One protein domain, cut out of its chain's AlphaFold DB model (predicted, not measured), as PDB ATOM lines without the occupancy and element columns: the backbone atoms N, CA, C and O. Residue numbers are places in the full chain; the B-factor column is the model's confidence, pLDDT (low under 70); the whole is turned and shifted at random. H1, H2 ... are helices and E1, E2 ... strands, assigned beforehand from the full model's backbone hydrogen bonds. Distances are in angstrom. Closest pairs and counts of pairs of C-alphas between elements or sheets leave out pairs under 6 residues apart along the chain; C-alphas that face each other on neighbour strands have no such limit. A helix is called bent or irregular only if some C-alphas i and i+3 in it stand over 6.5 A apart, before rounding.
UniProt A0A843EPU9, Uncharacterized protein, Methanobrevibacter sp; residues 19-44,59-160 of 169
ATOM      1  N   PHE A  19     125.022 114.763 110.909       87.62
ATOM      2  CA  PHE A  19     125.829 113.544 110.976       87.62
ATOM      3  C   PHE A  19     124.966 112.295 111.125       87.62
ATOM      4  O   PHE A  19     124.432 111.982 112.191       87.62
ATOM      5  N   HIS A  20     124.891 111.510 110.058       90.94
ATOM      6  CA  HIS A  20     124.144 110.259 110.055       90.94
ATOM      7  C   HIS A  20     125.018 109.088 110.500       90.94
ATOM      8  O   HIS A  20     126.093 108.856 109.958       90.94
ATOM      9  N   ILE A  21     124.562 108.294 111.463       90.88
ATOM     10  CA  ILE A  21     125.302 107.104 111.900       90.88
ATOM     11  C   ILE A  21     124.839 105.902 111.074       90.88
ATOM     12  O   ILE A  21     123.641 105.631 111.012       90.88
ATOM     13  N   ILE A  22     125.782 105.167 110.478       92.12
ATOM     14  CA  ILE A  22     125.511 103.917 109.751       92.12
ATOM     15  C   ILE A  22     126.372 102.771 110.279       92.12
ATOM     16  O   ILE A  22     127.459 102.972 110.831       92.12
ATOM     17  N   SER A  23     125.889 101.544 110.105       90.31
ATOM     18  CA  SER A  23     126.657 100.348 110.448       90.31
ATOM     19  C   SER A  23     127.773 100.077 109.434       90.31
ATOM     20  O   SER A  23     127.699 100.470 108.267       90.31
ATOM     21  N   HIS A  24     128.800  99.334 109.859       88.88
ATOM     22  CA  HIS A  24     129.849  98.880 108.947       88.88
ATOM     23  C   HIS A  24     129.292  98.001 107.809       88.88
ATOM     24  O   HIS A  24     129.703  98.134 106.660       88.88
ATOM     25  N   ASP A  25     128.306  97.144 108.102       91.00
ATOM     26  CA  ASP A  25     127.691  96.246 107.112       91.00
ATOM     27  C   ASP A  25     126.898  97.015 106.035       91.00
ATOM     28  O   ASP A  25     126.795  96.561 104.893       91.00
ATOM     29  N   GLU A  26     126.330  98.179 106.369       92.50
ATOM     30  CA  GLU A  26     125.722  99.088 105.390       92.50
ATOM     31  C   GLU A  26     126.782  99.796 104.557       92.50
ATOM     32  O   GLU A  26     126.685  99.789 103.331       92.50
ATOM     33  N   TYR A  27     127.816 100.333 105.207       93.69
ATOM     34  CA  TYR A  27     128.929 100.998 104.534       93.69
ATOM     35  C   TYR A  27     129.594 100.101 103.478       93.69
ATOM     36  O   TYR A  27     129.830 100.541 102.357       93.69
ATOM     37  N   MET A  28     129.809  98.817 103.783       92.00
ATOM     38  CA  MET A  28     130.446  97.860 102.865       92.00
ATOM     39  C   MET A  28     129.658  97.598 101.566       92.00
ATOM     40  O   MET A  28     130.197  97.000 100.637       92.00
ATOM     41  N   LYS A  29     128.392  98.027 101.481       95.00
ATOM     42  CA  LYS A  29     127.562  97.927 100.264       95.00
ATOM     43  C   LYS A  29     127.673  99.164  99.371       95.00
ATOM     44  O   LYS A  29     127.146  99.155  98.259       95.00
ATOM     45  N   ILE A  30     128.305 100.230  99.857       95.56
ATOM     46  CA  ILE A  30     128.373 101.520  99.178       95.56
ATOM     47  C   ILE A  30     129.570 101.510  98.217       95.56
ATOM     48  O   ILE A  30     130.682 101.170  98.624       95.56
ATOM     49  N   PRO A  31     129.385 101.884  96.940       96.19
ATOM     50  CA  PRO A  31     130.486 101.975  95.990       96.19
ATOM     51  C   PRO A  31     131.362 103.198  96.296       96.19
ATOM     52  O   PRO A  31     131.073 104.321  95.876       96.19
ATOM     53  N   ILE A  32     132.449 102.966  97.031       96.88
ATOM     54  CA  ILE A  32     133.443 103.984  97.376       96.88
ATOM     55  C   ILE A  32     134.373 104.242  96.193       96.88
ATOM     56  O   ILE A  32     134.906 103.310  95.593       96.88
ATOM     57  N   VAL A  33     134.583 105.521  95.877       97.06
ATOM     58  CA  VAL A  33     135.472 105.955  94.785       97.06
ATOM     59  C   VAL A  33     136.816 106.450  95.275       97.06
ATOM     60  O   VAL A  33     137.761 106.517  94.492       97.06
ATOM     61  N   ARG A  34     136.894 106.865  96.544       96.38
ATOM     62  CA  ARG A  34     138.131 107.372  97.123       96.38
ATOM     63  C   ARG A  34     138.141 107.237  98.634       96.38
ATOM     64  O   ARG A  34     137.148 107.562  99.278       96.38
ATOM     65  N   ILE A  35     139.283 106.847  99.182       96.19
ATOM     66  CA  ILE A  35     139.580 106.802 100.609       96.19
ATOM     67  C   ILE A  35     140.835 107.634 100.859       96.19
ATOM     68  O   ILE A  35     141.889 107.395 100.272       96.19
ATOM     69  N   ILE A  36     140.741 108.619 101.743       95.62
ATOM     70  CA  ILE A  36     141.869 109.460 102.137       95.62
ATOM     71  C   ILE A  36     142.021 109.445 103.647       95.62
ATOM     72  O   ILE A  36     141.034 109.471 104.380       95.62
ATOM     73  N   ARG A  37     143.262 109.477 104.113       95.06
ATOM     74  CA  ARG A  37     143.563 109.836 105.493       95.06
ATOM     75  C   ARG A  37     144.126 111.245 105.511       95.06
ATOM     76  O   ARG A  37     145.019 111.547 104.725       95.06
ATOM     77  N   TYR A  38     143.599 112.091 106.384       92.50
ATOM     78  CA  TYR A  38     144.124 113.425 106.632       92.50
ATOM     79  C   TYR A  38     144.745 113.488 108.023       92.50
ATOM     80  O   TYR A  38     144.111 113.043 108.978       92.50
ATOM     81  N   TRP A  39     145.945 114.053 108.119       89.81
ATOM     82  CA  TRP A  39     146.668 114.263 109.365       89.81
ATOM     83  C   TRP A  39     146.836 115.752 109.647       89.81
ATOM     84  O   TRP A  39     147.424 116.469 108.834       89.81
ATOM     85  N   ASP A  40     146.364 116.178 110.814       84.69
ATOM     86  CA  ASP A  40     146.722 117.449 111.437       84.69
ATOM     87  C   ASP A  40     147.824 117.177 112.468       84.69
ATOM     88  O   ASP A  40     147.668 116.339 113.363       84.69
ATOM     89  N   LEU A  41     148.981 117.805 112.278       80.19
ATOM     90  CA  LEU A  41     150.174 117.519 113.064       80.19
ATOM     91  C   LEU A  41     150.421 118.633 114.075       80.19
ATOM     92  O   LEU A  41     150.695 119.776 113.708       80.19
ATOM     93  N   ALA A  42     150.451 118.259 115.349       67.75
ATOM     94  CA  ALA A  42     151.038 119.071 116.399       67.75
ATOM     95  C   ALA A  42     152.537 119.296 116.134       67.75
ATOM     96  O   ALA A  42     153.304 118.348 115.950       67.75
ATOM     97  N   ALA A  43     152.959 120.561 116.104       52.47
ATOM     98  CA  ALA A  43     154.355 120.951 115.890       52.47
ATOM     99  C   ALA A  43     155.159 121.076 117.195       52.47
ATOM    100  O   ALA A  43     156.364 121.332 117.142       52.47
ATOM    101  N   THR A  44     154.519 120.935 118.358       52.62
ATOM    102  CA  THR A  44     155.222 120.884 119.637       52.62
ATOM    103  C   THR A  44     155.860 119.512 119.785       52.62
ATOM    104  O   THR A  44     155.222 118.502 120.069       52.62
ATOM    105  N   PHE A  59     148.033 117.832 120.428       65.81
ATOM    106  CA  PHE A  59     147.787 116.466 119.957       65.81
ATOM    107  C   PHE A  59     147.890 116.382 118.433       65.81
ATOM    108  O   PHE A  59     147.470 117.291 117.719       65.81
ATOM    109  N   ALA A  60     148.411 115.264 117.921       77.19
ATOM    110  CA  ALA A  60     148.272 114.932 116.509       77.19
ATOM    111  C   ALA A  60     146.931 114.223 116.289       77.19
ATOM    112  O   ALA A  60     146.554 113.332 117.058       77.19
ATOM    113  N   ALA A  61     146.233 114.588 115.216       84.69
ATOM    114  CA  ALA A  61     144.933 114.032 114.873       84.69
ATOM    115  C   ALA A  61     144.922 113.477 113.445       84.69
ATOM    116  O   ALA A  61     145.494 114.056 112.521       84.69
ATOM    117  N   GLY A  62     144.245 112.348 113.257       89.25
ATOM    118  CA  GLY A  62     144.060 111.690 111.972       89.25
ATOM    119  C   GLY A  62     142.609 111.309 111.729       89.25
ATOM    120  O   GLY A  62     141.985 110.675 112.574       89.25
ATOM    121  N   VAL A  63     142.074 111.627 110.549       91.69
ATOM    122  CA  VAL A  63     140.701 111.261 110.153       91.69
ATOM    123  C   VAL A  63     140.731 110.473 108.843       91.69
ATOM    124  O   VAL A  63     141.468 110.825 107.924       91.69
ATOM    125  N   LEU A  64     140.002 109.352 108.775       94.81
ATOM    126  CA  LEU A  64     139.889 108.494 107.586       94.81
ATOM    127  C   LEU A  64     138.540 108.797 106.972       94.81
ATOM    128  O   LEU A  64     137.506 108.603 107.612       94.81
ATOM    129  N   LEU A  65     138.572 109.279 105.743       95.00
ATOM    130  CA  LEU A  65     137.401 109.701 105.006       95.00
ATOM    131  C   LEU A  65     137.272 108.847 103.755       95.00
ATOM    132  O   LEU A  65     138.243 108.667 103.023       95.00
ATOM    133  N   ALA A  66     136.066 108.376 103.477       96.12
ATOM    134  CA  ALA A  66     135.708 107.818 102.186       96.12
ATOM    135  C   ALA A  66     134.694 108.716 101.478       96.12
ATOM    136  O   ALA A  66     133.922 109.423 102.122       96.12
ATOM    137  N   LYS A  67     134.702 108.675 100.147       96.06
ATOM    138  CA  LYS A  67     133.745 109.374  99.290       96.06
ATOM    139  C   LYS A  67     133.102 108.386  98.324       96.06
ATOM    140  O   LYS A  67     133.813 107.560  97.747       96.06
ATOM    141  N   ASP A  68     131.787 108.464  98.152       96.56
ATOM    142  CA  ASP A  68     131.062 107.676  97.148       96.56
ATOM    143  C   ASP A  68     130.893 108.436  95.817       96.56
ATOM    144  O   ASP A  68     131.341 109.574  95.652       96.56
ATOM    145  N   LEU A  69     130.239 107.790  94.849       95.25
ATOM    146  CA  LEU A  69     129.924 108.374  93.539       95.25
ATOM    147  C   LEU A  69     128.976 109.582  93.602       95.25
ATOM    148  O   LEU A  69     129.007 110.413  92.697       95.25
ATOM    149  N   ASN A  70     128.138 109.673  94.636       93.56
ATOM    150  CA  ASN A  70     127.155 110.746  94.800       93.56
ATOM    151  C   ASN A  70     127.740 111.966  95.514       93.56
ATOM    152  O   ASN A  70     127.111 113.014  95.560       93.56
ATOM    153  N   GLY A  71     128.949 111.837  96.053       92.56
ATOM    154  CA  GLY A  71     129.626 112.895  96.772       92.56
ATOM    155  C   GLY A  71     129.498 112.807  98.290       92.56
ATOM    156  O   GLY A  71     130.086 113.648  98.968       92.56
ATOM    157  N   ASN A  72     128.812 111.789  98.813       95.50
ATOM    158  CA  ASN A  72     128.651 111.563 100.244       95.50
ATOM    159  C   ASN A  72     130.000 111.271 100.903       95.50
ATOM    160  O   ASN A  72     130.839 110.568 100.331       95.50
ATOM    161  N   ILE A  73     130.186 111.782 102.119       95.44
ATOM    162  CA  ILE A  73     131.418 111.634 102.899       95.44
ATOM    163  C   ILE A  73     131.175 110.675 104.063       95.44
ATOM    164  O   ILE A  73     130.207 110.814 104.805       95.44
ATOM    165  N   TYR A  74     132.091 109.734 104.267       95.19
ATOM    166  CA  TYR A  74     132.031 108.741 105.338       95.19
ATOM    167  C   TYR A  74     133.263 108.865 106.224       95.19
ATOM    168  O   TYR A  74     134.382 108.674 105.751       95.19
ATOM    169  N   ILE A  75     133.068 109.154 107.507       93.81
ATOM    170  CA  ILE A  75     134.115 109.128 108.526       93.81
ATOM    171  C   ILE A  75     134.224 107.692 109.034       93.81
ATOM    172  O   ILE A  75     133.321 107.190 109.707       93.81
ATOM    173  N   LEU A  76     135.326 107.029 108.682       92.56
ATOM    174  CA  LEU A  76     135.563 105.616 108.998       92.56
ATOM    175  C   LEU A  76     136.310 105.437 110.317       92.56
ATOM    176  O   LEU A  76     136.125 104.453 111.026       92.56
ATOM    177  N   ASP A  77     137.189 106.386 110.621       89.88
ATOM    178  CA  ASP A  77     138.004 106.373 111.820       89.88
ATOM    179  C   ASP A  77     138.479 107.793 112.147       89.88
ATOM    180  O   ASP A  77     138.743 108.607 111.255       89.88
ATOM    181  N   SER A  78     138.590 108.066 113.443       86.31
ATOM    182  CA  SER A  78     139.228 109.251 114.001       86.31
ATOM    183  C   SER A  78     140.198 108.782 115.075       86.31
ATOM    184  O   SER A  78     139.834 107.962 115.925       86.31
ATOM    185  N   TYR A  79     141.428 109.273 115.005       79.00
ATOM    186  CA  TYR A  79     142.515 108.873 115.879       79.00
ATOM    187  C   TYR A  79     143.232 110.112 116.397       79.00
ATOM    188  O   TYR A  79     143.627 110.974 115.617       79.00
ATOM    189  N   GLU A  80     143.407 110.188 117.709       79.81
ATOM    190  CA  GLU A  80     144.095 111.277 118.394       79.81
ATOM    191  C   GLU A  80     145.173 110.667 119.282       79.81
ATOM    192  O   GLU A  80     144.926 109.681 119.983       79.81
ATOM    193  N   PHE A  81     146.390 111.202 119.212       71.75
ATOM    194  CA  PHE A  81     147.519 110.642 119.940       71.75
ATOM    195  C   PHE A  81     148.590 111.689 120.229       71.75
ATOM    196  O   PHE A  81     148.790 112.654 119.493       71.75
ATOM    197  N   GLN A  82     149.306 111.443 121.323       67.06
ATOM    198  CA  GLN A  82     150.419 112.250 121.797       67.06
ATOM    199  C   GLN A  82     151.647 111.344 121.897       67.06
ATOM    200  O   GLN A  82     151.720 110.483 122.775       67.06
ATOM    201  N   LEU A  83     152.593 111.490 120.968       63.06
ATOM    202  CA  LEU A  83     153.809 110.677 120.918       63.06
ATOM    203  C   LEU A  83     155.030 111.526 120.550       63.06
ATOM    204  O   LEU A  83     154.947 112.450 119.750       63.06
ATOM    205  N   GLU A  84     156.187 111.125 121.076       62.75
ATOM    206  CA  GLU A  84     157.512 111.579 120.631       62.75
ATOM    207  C   GLU A  84     157.694 111.394 119.110       62.75
ATOM    208  O   GLU A  84     157.245 110.394 118.539       62.75
ATOM    209  N   SER A  85     158.419 112.299 118.444       61.03
ATOM    210  CA  SER A  85     158.455 112.424 116.974       61.03
ATOM    211  C   SER A  85     158.778 111.127 116.216       61.03
ATOM    212  O   SER A  85     158.173 110.835 115.183       61.03
ATOM    213  N   ARG A  86     159.713 110.304 116.714       64.81
ATOM    214  CA  ARG A  86     160.063 109.017 116.075       64.81
ATOM    215  C   ARG A  86     158.955 107.970 116.226       64.81
ATOM    216  O   ARG A  86     158.749 107.165 115.319       64.81
ATOM    217  N   ASN A  87     158.249 107.983 117.352       76.19
ATOM    218  CA  ASN A  87     157.110 107.099 117.579       76.19
ATOM    219  C   ASN A  87     155.914 107.545 116.734       76.19
ATOM    220  O   ASN A  87     155.227 106.693 116.183       76.19
ATOM    221  N   LEU A  88     155.746 108.856 116.534       77.88
ATOM    222  CA  LEU A  88     154.713 109.421 115.669       77.88
ATOM    223  C   LEU A  88     154.845 108.951 114.210       77.88
ATOM    224  O   LEU A  88     153.876 108.470 113.633       77.88
ATOM    225  N   ILE A  89     156.048 109.033 113.625       84.38
ATOM    226  CA  ILE A  89     156.295 108.590 112.239       84.38
ATOM    227  C   ILE A  89     155.950 107.104 112.074       84.38
ATOM    228  O   ILE A  89     155.229 106.728 111.151       84.38
ATOM    229  N   ASN A  90     156.450 106.257 112.979       87.06
ATOM    230  CA  ASN A  90     156.180 104.820 112.931       87.06
ATOM    231  C   ASN A  90     154.687 104.515 113.092       87.06
ATOM    232  O   ASN A  90     154.170 103.642 112.398       87.06
ATOM    233  N   GLU A  91     153.995 105.241 113.967       87.12
ATOM    234  CA  GLU A  91     152.559 105.075 114.180       87.12
ATOM    235  C   GLU A  91     151.754 105.457 112.933       87.12
ATOM    236  O   GLU A  91     150.935 104.663 112.473       87.12
ATOM    237  N   ILE A  92     152.054 106.601 112.306       89.56
ATOM    238  CA  ILE A  92     151.407 107.030 111.055       89.56
ATOM    239  C   ILE A  92     151.606 105.990 109.946       89.56
ATOM    240  O   ILE A  92     150.664 105.667 109.224       89.56
ATOM    241  N   ILE A  93     152.802 105.408 109.826       90.62
ATOM    242  CA  ILE A  93     153.080 104.351 108.839       90.62
ATOM    243  C   ILE A  93     152.282 103.082 109.141       90.62
ATOM    244  O   ILE A  93     151.728 102.468 108.229       90.62
ATOM    245  N   ASN A  94     152.217 102.681 110.412       90.25
ATOM    246  CA  ASN A  94     151.444 101.515 110.829       90.25
ATOM    247  C   ASN A  94     149.953 101.704 110.528       90.25
ATOM    248  O   ASN A  94     149.294 100.763 110.089       90.25
ATOM    249  N   ILE A  95     149.432 102.915 110.733       90.88
ATOM    250  CA  ILE A  95     148.048 103.269 110.417       90.88
ATOM    251  C   ILE A  95     147.831 103.280 108.901       90.88
ATOM    252  O   ILE A  95     146.925 102.603 108.420       90.88
ATOM    253  N   ALA A  96     148.712 103.919 108.128       92.12
ATOM    254  CA  ALA A  96     148.639 103.927 106.666       92.12
ATOM    255  C   ALA A  96     148.616 102.506 106.071       92.12
ATOM    256  O   ALA A  96     147.862 102.230 105.136       92.12
ATOM    257  N   ALA A  97     149.388 101.581 106.649       91.19
ATOM    258  CA  ALA A  97     149.392 100.176 106.253       91.19
ATOM    259  C   ALA A  97     148.071  99.442 106.569       91.19
ATOM    260  O   ALA A  97     147.694  98.526 105.836       91.19
ATOM    261  N   ARG A  98     147.368  99.820 107.647       89.19
ATOM    262  CA  ARG A  98     146.086  99.215 108.057       89.19
ATOM    263  C   ARG A  98     144.905  99.760 107.259       89.19
ATOM    264  O   ARG A  98     144.047  98.979 106.856       89.19
ATOM    265  N   ASP A  99     144.889 101.066 107.014       86.25
ATOM    266  CA  ASP A  99     143.738 101.780 106.455       86.25
ATOM    267  C   ASP A  99     143.473 101.458 104.983       86.25
ATOM    268  O   ASP A  99     142.346 101.603 104.516       86.25
ATOM    269  N   LYS A 100     144.509 101.040 104.236       81.31
ATOM    270  CA  LYS A 100     144.451 100.852 102.773       81.31
ATOM    271  C   LYS A 100     143.878 102.077 102.038       81.31
ATOM    272  O   LYS A 100     143.183 101.939 101.037       81.31
ATOM    273  N   SER A 101     144.161 103.275 102.545       91.19
ATOM    274  CA  SER A 101     143.764 104.538 101.919       91.19
ATOM    275  C   SER A 101     144.443 104.727 100.562       91.19
ATOM    276  O   SER A 101     145.617 104.377 100.420       91.19
ATOM    277  N   ASP A 102     143.790 105.425  99.637       94.50
ATOM    278  CA  ASP A 102     144.408 105.828  98.374       94.50
ATOM    279  C   ASP A 102     145.493 106.885  98.584       94.50
ATOM    280  O   ASP A 102     146.499 106.875  97.883       94.50
ATOM    281  N   VAL A 103     145.286 107.823  99.519       95.88
ATOM    282  CA  VAL A 103     146.219 108.931  99.771       95.88
ATOM    283  C   VAL A 103     146.303 109.276 101.257       95.88
ATOM    284  O   VAL A 103     145.282 109.418 101.931       95.88
ATOM    285  N   GLN A 104     147.529 109.491 101.730       95.19
ATOM    286  CA  GLN A 104     147.849 110.061 103.038       95.19
ATOM    287  C   GLN A 104     148.142 111.563 102.882       95.19
ATOM    288  O   GLN A 104     149.181 111.950 102.345       95.19
ATOM    289  N   TYR A 105     147.215 112.423 103.300       93.75
ATOM    290  CA  TYR A 105     147.387 113.874 103.315       93.75
ATOM    291  C   TYR A 105     147.969 114.334 104.648       93.75
ATOM    292  O   TYR A 105     147.421 114.019 105.698       93.75
ATOM    293  N   ILE A 106     149.045 115.115 104.590       90.75
ATOM    294  CA  ILE A 106     149.683 115.721 105.762       90.75
ATOM    295  C   ILE A 106     149.483 117.238 105.703       90.75
ATOM    296  O   ILE A 106     149.873 117.862 104.708       90.75
ATOM    297  N   GLU A 107     148.867 117.839 106.725       86.50
ATOM    298  CA  GLU A 107     148.810 119.299 106.856       86.50
ATOM    299  C   GLU A 107     150.213 119.835 107.151       86.50
ATOM    300  O   GLU A 107     150.901 119.392 108.069       86.50
ATOM    301  N   LEU A 108     150.664 120.781 106.328       82.38
ATOM    302  CA  LEU A 108     151.934 121.466 106.530       82.38
ATOM    303  C   LEU A 108     151.654 122.838 107.142       82.38
ATOM    304  O   LEU A 108     151.606 123.843 106.429       82.38
ATOM    305  N   ASP A 109     151.455 122.872 108.459       68.94
ATOM    306  CA  ASP A 109     151.231 124.117 109.194       68.94
ATOM    307  C   ASP A 109     152.552 124.833 109.527       68.94
ATOM    308  O   ASP A 109     153.490 124.241 110.066       68.94
ATOM    309  N   GLY A 110     152.614 126.135 109.205       61.00
ATOM    310  CA  GLY A 110     153.641 127.087 109.657       61.00
ATOM    311  C   GLY A 110     155.116 126.698 109.444       61.00
ATOM    312  O   GLY A 110     155.457 125.700 108.826       61.00
ATOM    313  N   SER A 111     156.049 127.525 109.925       58.22
ATOM    314  CA  SER A 111     157.493 127.317 109.703       58.22
ATOM    315  C   SER A 111     158.058 126.069 110.395       58.22
ATOM    316  O   SER A 111     158.929 125.416 109.824       58.22
ATOM    317  N   THR A 112     157.573 125.730 111.594       54.78
ATOM    318  CA  THR A 112     158.159 124.670 112.436       54.78
ATOM    319  C   THR A 112     157.581 123.281 112.126       54.78
ATOM    320  O   THR A 112     158.346 122.331 111.982       54.78
ATOM    321  N   GLY A 113     156.264 123.161 111.909       64.81
ATOM    322  CA  GLY A 113     155.603 121.886 111.579       64.81
ATOM    323  C   GLY A 113     155.879 121.390 110.155       64.81
ATOM    324  O   GLY A 113     155.878 120.187 109.893       64.81
ATOM    325  N   LYS A 114     156.213 122.300 109.232       76.06
ATOM    326  CA  LYS A 114     156.458 121.975 107.820       76.06
ATOM    327  C   LYS A 114     157.602 120.987 107.593       76.06
ATOM    328  O   LYS A 114     157.445 120.075 106.790       76.06
ATOM    329  N   ASN A 115     158.749 121.148 108.258       81.44
ATOM    330  CA  ASN A 115     159.891 120.247 108.041       81.44
ATOM    331  C   ASN A 115     159.587 118.827 108.525       81.44
ATOM    332  O   ASN A 115     159.945 117.852 107.867       81.44
ATOM    333  N   PHE A 116     158.889 118.717 109.652       80.62
ATOM    334  CA  PHE A 116     158.498 117.435 110.208       80.62
ATOM    335  C   PHE A 116     157.402 116.755 109.372       80.62
ATOM    336  O   PHE A 116     157.519 115.573 109.051       80.62
ATOM    337  N   GLY A 117     156.405 117.510 108.902       86.44
ATOM    338  CA  GLY A 117     155.418 117.001 107.949       86.44
ATOM    339  C   GLY A 117     156.052 116.521 106.636       86.44
ATOM    340  O   GLY A 117     155.702 115.454 106.137       86.44
ATOM    341  N   LEU A 118     157.049 117.244 106.107       88.12
ATOM    342  CA  LEU A 118     157.815 116.808 104.930       88.12
ATOM    343  C   LEU A 118     158.610 115.519 105.185       88.12
ATOM    344  O   LEU A 118     158.689 114.676 104.295       88.12
ATOM    345  N   LEU A 119     159.158 115.335 106.391       88.81
ATOM    346  CA  LEU A 119     159.839 114.096 106.775       88.81
ATOM    347  C   LEU A 119     158.876 112.897 106.791       88.81
ATOM    348  O   LEU A 119     159.230 111.827 106.297       88.81
ATOM    349  N   ILE A 120     157.659 113.076 107.316       89.56
ATOM    350  CA  ILE A 120     156.612 112.040 107.303       89.56
ATOM    351  C   ILE A 120     156.228 111.676 105.865       89.56
ATOM    352  O   ILE A 120     156.143 110.495 105.531       89.56
ATOM    353  N   ILE A 121     156.038 112.680 105.002       92.62
ATOM    354  CA  ILE A 121     155.724 112.480 103.579       92.62
ATOM    355  C   ILE A 121     156.813 111.657 102.886       92.62
ATOM    356  O   ILE A 121     156.501 110.712 102.159       92.62
ATOM    357  N   ASP A 122     158.082 111.998 103.110       93.75
ATOM    358  CA  ASP A 122     159.209 111.303 102.492       93.75
ATOM    359  C   ASP A 122     159.297 109.841 102.957       93.75
ATOM    360  O   ASP A 122     159.452 108.933 102.143       93.75
ATOM    361  N   GLU A 123     159.109 109.580 104.253       93.31
ATOM    362  CA  GLU A 123     159.102 108.217 104.793       93.31
ATOM    363  C   GLU A 123     157.928 107.378 104.255       93.31
ATOM    364  O   GLU A 123     158.123 106.224 103.869       93.31
ATOM    365  N   LEU A 124     156.723 107.952 104.169       94.56
ATOM    366  CA  LEU A 124     155.557 107.291 103.573       94.56
ATOM    367  C   LEU A 124     155.790 106.976 102.089       94.56
ATOM    368  O   LEU A 124     155.557 105.848 101.648       94.56
ATOM    369  N   THR A 125     156.317 107.939 101.335       95.81
ATOM    370  CA  THR A 125     156.621 107.770  99.908       95.81
ATOM    371  C   THR A 125     157.685 106.693  99.698       95.81
ATOM    372  O   THR A 125     157.524 105.823  98.841       95.81
ATOM    373  N   ARG A 126     158.742 106.673 100.525       95.81
ATOM    374  CA  ARG A 126     159.785 105.630 100.489       95.81
ATOM    375  C   ARG A 126     159.236 104.225 100.747       95.81
ATOM    376  O   ARG A 126     159.823 103.256 100.273       95.81
ATOM    377  N   ARG A 127     158.104 104.102 101.444       94.31
ATOM    378  CA  ARG A 127     157.396 102.830 101.680       94.31
ATOM    379  C   ARG A 127     156.318 102.512 100.641       94.31
ATOM    380  O   ARG A 127     155.634 101.501 100.778       94.31
ATOM    381  N   GLY A 128     156.191 103.330  99.597       94.75
ATOM    382  CA  GLY A 128     155.271 103.112  98.480       94.75
ATOM    383  C   GLY A 128     153.854 103.641  98.704       94.75
ATOM    384  O   GLY A 128     152.970 103.337  97.904       94.75
ATOM    385  N   PHE A 129     153.615 104.428  99.756       96.00
ATOM    386  CA  PHE A 129     152.325 105.087  99.946       96.00
ATOM    387  C   PHE A 129     152.214 106.322  99.054       96.00
ATOM    388  O   PHE A 129     153.175 107.070  98.878       96.00
ATOM    389  N   THR A 130     151.014 106.572  98.532       96.50
ATOM    390  CA  THR A 130     150.723 107.837  97.854       96.50
ATOM    391  C   THR A 130     150.427 108.904  98.902       96.50
ATOM    392  O   THR A 130     149.598 108.708  99.794       96.50
ATOM    393  N   THR A 131     151.090 110.050  98.791       95.50
ATOM    394  CA  THR A 131     150.984 111.147  99.760       95.50
ATOM    395  C   THR A 131     150.517 112.443  99.112       95.50
ATOM    396  O   THR A 131     150.793 112.697  97.940       95.50
ATOM    397  N   GLY A 132     149.870 113.302  99.895       91.94
ATOM    398  CA  GLY A 132     149.508 114.660  99.505       91.94
ATOM    399  C   GLY A 132     149.794 115.670 100.613       91.94
ATOM    400  O   GLY A 132     149.997 115.311 101.771       91.94
ATOM    401  N   THR A 133     149.788 116.953 100.265       89.19
ATOM    402  CA  THR A 133     149.980 118.053 101.222       89.19
ATOM    403  C   THR A 133     148.691 118.844 101.400       89.19
ATOM    404  O   THR A 133     148.122 119.315 100.410       89.19
ATOM    405  N   GLY A 134     148.264 119.047 102.643       75.12
ATOM    406  CA  GLY A 134     147.298 120.084 102.998       75.12
ATOM    407  C   GLY A 134     148.009 121.434 103.093       75.12
ATOM    408  O   GLY A 134     149.010 121.555 103.794       75.12
ATOM    409  N   ASN A 135     147.524 122.450 102.375       64.44
ATOM    410  CA  ASN A 135     148.028 123.819 102.497       64.44
ATOM    411  C   ASN A 135     147.038 124.659 103.319       64.44
ATOM    412  O   ASN A 135     145.881 124.812 102.927       64.44
ATOM    413  N   SER A 136     147.505 125.281 104.400       63.38
ATOM    414  CA  SER A 136     146.711 126.170 105.264       63.38
ATOM    415  C   SER A 136     146.650 127.627 104.788       63.38
ATOM    416  O   SER A 136     146.354 128.535 105.557       63.38
ATOM    417  N   ARG A 137     146.897 127.885 103.492       61.12
ATOM    418  CA  ARG A 137     146.890 129.253 102.928       61.12
ATOM    419  C   ARG A 137     145.528 129.945 103.018       61.12
ATOM    420  O   ARG A 137     145.471 131.168 102.958       61.12
ATOM    421  N   GLU A 138     144.453 129.174 103.128       67.31
ATOM    422  CA  GLU A 138     143.095 129.688 103.274       67.31
ATOM    423  C   GLU A 138     142.624 129.611 104.728       67.31
ATOM    424  O   GLU A 138     142.971 128.685 105.460       67.31
ATOM    425  N   ASN A 139     141.792 130.573 105.133       76.00
ATOM    426  CA  ASN A 139     141.246 130.650 106.485       76.00
ATOM    427  C   ASN A 139     140.439 129.382 106.834       76.00
ATOM    428  O   ASN A 139     139.536 128.992 106.090       76.00
ATOM    429  N   LYS A 140     140.731 128.770 107.995       76.31
ATOM    430  CA  LYS A 140     140.047 127.567 108.510       76.31
ATOM    431  C   LYS A 140     138.518 127.725 108.524       76.31
ATOM    432  O   LYS A 140     137.821 126.780 108.166       76.31
ATOM    433  N   VAL A 141     138.004 128.916 108.847       79.88
ATOM    434  CA  VAL A 141     136.558 129.206 108.859       79.88
ATOM    435  C   VAL A 141     135.948 129.073 107.464       79.88
ATOM    436  O   VAL A 141     134.895 128.459 107.312       79.88
ATOM    437  N   ASP A 142     136.608 129.594 106.431       81.25
ATOM    438  CA  ASP A 142     136.091 129.522 105.061       81.25
ATOM    439  C   ASP A 142     136.194 128.101 104.495       81.25
ATOM    440  O   ASP A 142     135.288 127.652 103.788       81.25
ATOM    441  N   ARG A 143     137.237 127.344 104.876       80.50
ATOM    442  CA  ARG A 143     137.309 125.902 104.585       80.50
ATOM    443  C   ARG A 143     136.119 125.166 105.208       80.50
ATOM    444  O   ARG A 143     135.434 124.429 104.503       80.50
ATOM    445  N   ALA A 144     135.836 125.418 106.486       82.31
ATOM    446  CA  ALA A 144     134.730 124.788 107.203       82.31
ATOM    447  C   ALA A 144     133.358 125.167 106.625       82.31
ATOM    448  O   ALA A 144     132.505 124.298 106.485       82.31
ATOM    449  N   ARG A 145     133.152 126.423 106.205       82.88
ATOM    450  CA  ARG A 145     131.916 126.855 105.523       82.88
ATOM    451  C   ARG A 145     131.663 126.114 104.219       82.88
ATOM    452  O   ARG A 145     130.521 125.785 103.923       82.88
ATOM    453  N   ARG A 146     132.706 125.848 103.430       83.38
ATOM    454  CA  ARG A 146     132.545 125.074 102.189       83.38
ATOM    455  C   ARG A 146     132.184 123.626 102.471       83.38
ATOM    456  O   ARG A 146     131.328 123.097 101.779       83.38
ATOM    457  N   VAL A 147     132.796 123.017 103.488       84.62
ATOM    458  CA  VAL A 147     132.415 121.666 103.925       84.62
ATOM    459  C   VAL A 147     130.968 121.663 104.407       84.62
ATOM    460  O   VAL A 147     130.196 120.845 103.938       84.62
ATOM    461  N   SER A 148     130.581 122.622 105.253       84.81
ATOM    462  CA  SER A 148     129.198 122.824 105.700       84.81
ATOM    463  C   SER A 148     128.215 122.909 104.525       84.81
ATOM    464  O   SER A 148     127.228 122.190 104.494       84.81
ATOM    465  N   ALA A 149     128.504 123.714 103.502       84.88
ATOM    466  CA  ALA A 149     127.643 123.806 102.325       84.88
ATOM    467  C   ALA A 149     127.585 122.494 101.515       84.88
ATOM    468  O   ALA A 149     126.523 122.132 101.015       84.88
ATOM    469  N   ASP A 150     128.709 121.780 101.392       85.81
ATOM    470  CA  ASP A 150     128.783 120.505 100.666       85.81
ATOM    471  C   ASP A 150     127.987 119.403 101.378       85.81
ATOM    472  O   ASP A 150     127.266 118.663 100.716       85.81
ATOM    473  N   ILE A 151     128.032 119.348 102.716       86.25
ATOM    474  CA  ILE A 151     127.265 118.369 103.508       86.25
ATOM    475  C   ILE A 151     125.758 118.678 103.598       86.25
ATOM    476  O   ILE A 151     124.986 117.878 104.107       86.25
ATOM    477  N   GLN A 152     125.322 119.863 103.165       82.94
ATOM    478  CA  GLN A 152     123.892 120.162 103.035       82.94
ATOM    479  C   GLN A 152     123.348 119.673 101.683       82.94
ATOM    480  O   GLN A 152     122.155 119.410 101.550       82.94
ATOM    481  N   LEU A 153     124.214 119.555 100.668       85.69
ATOM    482  CA  LEU A 153     123.876 118.993  99.356       85.69
ATOM    483  C   LEU A 153     124.070 117.470  99.316       85.69
ATOM    484  O   LEU A 153     123.267 116.767  98.704       85.69
ATOM    485  N   ASN A 154     125.123 116.980  99.967       88.12
ATOM    486  CA  ASN A 154     125.525 115.578 100.055       88.12
ATOM    487  C   ASN A 154     125.495 115.138 101.523       88.12
ATOM    488  O   ASN A 154     125.686 115.959 102.398       88.12
ATOM    489  N   GLY A 155     125.331 113.859 101.844       90.88
ATOM    490  CA  GLY A 155     125.339 113.424 103.246       90.88
ATOM    491  C   GLY A 155     126.745 113.304 103.849       90.88
ATOM    492  O   GLY A 155     127.710 112.969 103.151       90.88
ATOM    493  N   ILE A 156     126.849 113.492 105.171       93.94
ATOM    494  CA  ILE A 156     128.012 113.088 105.972       93.94
ATOM    495  C   ILE A 156     127.625 111.989 106.967       93.94
ATOM    496  O   ILE A 156     126.621 112.076 107.673       93.94
ATOM    497  N   TYR A 157     128.433 110.931 107.006       94.19
ATOM    498  CA  TYR A 157     128.111 109.704 107.721       94.19
ATOM    499  C   TYR A 157     129.231 109.283 108.673       94.19
ATOM    500  O   TYR A 157     130.399 109.250 108.293       94.19
ATOM    501  N   LEU A 158     128.875 108.900 109.896       92.31
ATOM    502  CA  LEU A 158     129.762 108.256 110.861       92.31
ATOM    503  C   LEU A 158     129.600 106.737 110.744       92.31
ATOM    504  O   LEU A 158     128.514 106.207 110.989       92.31
ATOM    505  N   VAL A 159     130.673 106.031 110.386       91.31
ATOM    506  CA  VAL A 159     130.636 104.572 110.215       91.31
ATOM    507  C   VAL A 159     131.026 103.885 111.516       91.31
ATOM    508  O   VAL A 159     132.116 104.087 112.041       91.31
ATOM    509  N   GLY A 160     130.132 103.051 112.042       81.94
ATOM    510  CA  GLY A 160     130.407 102.266 113.241       81.94
ATOM    511  C   GLY A 160     131.618 101.343 113.118       81.94
ATOM    512  O   GLY A 160     131.820 100.729 112.073       81.94
TER     513      GLY A 160
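AT A GLANCE: This is residues 19 to 44 and 59 to 160 of the 169 residues of an uncharacterized protein of Methanobrevibacter sp (UniProt A0A843EPU9). Look for one strongly twisted sheet of seven strands, with the long strands E2, E3 and E4 in its middle and short strands at both edges, and with H2 and H3 packed over one face. The small H1 packs on E7 near the other edge of the sheet, while H4 only grazes the sheet and sticks out with its residues 140 to 146. The 128 printed residues hold four named helices and seven named strands in the order E1 H1 E2 E3 E4 H2 E5 H3 E6 H4 E7. The sheet is mixed, in the order E1 E7 E4 E3 E2 E5 E6, and the class is mixed, helices and strands. The whole is compact, with a radius of gyration of the C-alphas of 15.2 A and spans of 37 by 32 by 23 A.

IN THESE COORDINATES: Begin with the long strands: find C-alpha 32 at (133.443, 103.984, 97.376), from which E2, residues 32 to 40, runs 23.6 A to C-alpha 40 at (146.722, 117.449, 111.437). E3, residues 60 to 68, spans 26.9 A, and E4, residues 73 to 81, spans 23.5 A and bends by 55 degrees at residue 76. Beyond E2 look for E5, residues 103 to 107, 12.8 A, and E6, residues 131 to 134, 10.2 A. Beyond E4 look for E7, residues 156 to 159, 9.9 A, which ends with C-alpha 159 at (130.636, 104.572, 110.215), and E1, residues 19 to 22, 9.7 A. The helices are H1, residues 24 to 27, 5.0 A; H2, residues 85 to 99, 21.0 A; H3, residues 110 to 126, 24.1 A; and H4, residues 140 to 153, 20.5 A. H3 is neither bent nor irregular, but only just: C-alphas 112 and 115 are 6.5 A apart.

HOW THE PARTS SIT: Start at E3, antiparallel to E2, where N 36 and O 65 are 2.8 A apart. E3 and E4 form a hairpin, with N 62 and O 79 at 2.8 A. E2 and E5 are parallel, with N 39 and O 105 at 2.8 A, and E5 and E6 are parallel, with N 132 and O 104 at 2.9 A. On the other side, E4 and E7 are parallel at 59 degrees, with N 75 and O 157 at 2.8 A, and E7 and E1 are parallel, with N 158 and O 20 at 2.8 A. H2 and H3 are on one face of the sheet, two layers, one of strands and one of helices. H2 lies over E3 and E2 at a height of 8.8 A and runs along the strands, at 15 degrees to E3 on the local plane; its closest C-alpha to E5 is that of Ala 96, 7.2 A from Gln 104's. E4, H2, E5 is a split strand-helix-strand unit, two strands running the same way with E3 and E2 between them, and its crossover is right-handed. H3 lies over E5 and E6 at a height of 9.1 A and runs along the strands; the closest C-alphas of H3 and E6 are those of Ile 121 and Thr 131, 6.2 A. E5, H3, E6 is a strand-helix-strand unit, its two strands parallel neighbours, also with a right-handed crossover. H2 and H3 only just touch, with 3 pairs of C-alphas within 8 A, the closest those of Ile 89 and Ile 120 at 6.0 A, at a steep tilt of 50 degrees, the same way. H1 is on the same face as H2, only just over E7, with 3 of its 4 C-alphas there. H4 only grazes the sheet with its residues 147 to 151, and H4 and H3 are apart. Every O i to N i+4 pair is within hydrogen-bond range in H2 and H4, 10 of 13 are in H3, and H1 is too short for such a pair.

THE WHOLE: The farthest C-alphas, those of Asp 25 and Ser 111, are 43.1 A apart. Residues 45 to 58 are not printed, and C-alphas 44 and 59 across this cut, between E2 and E3, are 8.7 A apart. The links that are printed whole are tight. Residues 138 to 146, of which 140 to 146 belong to H4, stand free. The mean pLDDT of the printed part is 85.4, and it is under 70 at residues 42 to 44, 59, 82 to 86, 109 to 113 and 135 to 138.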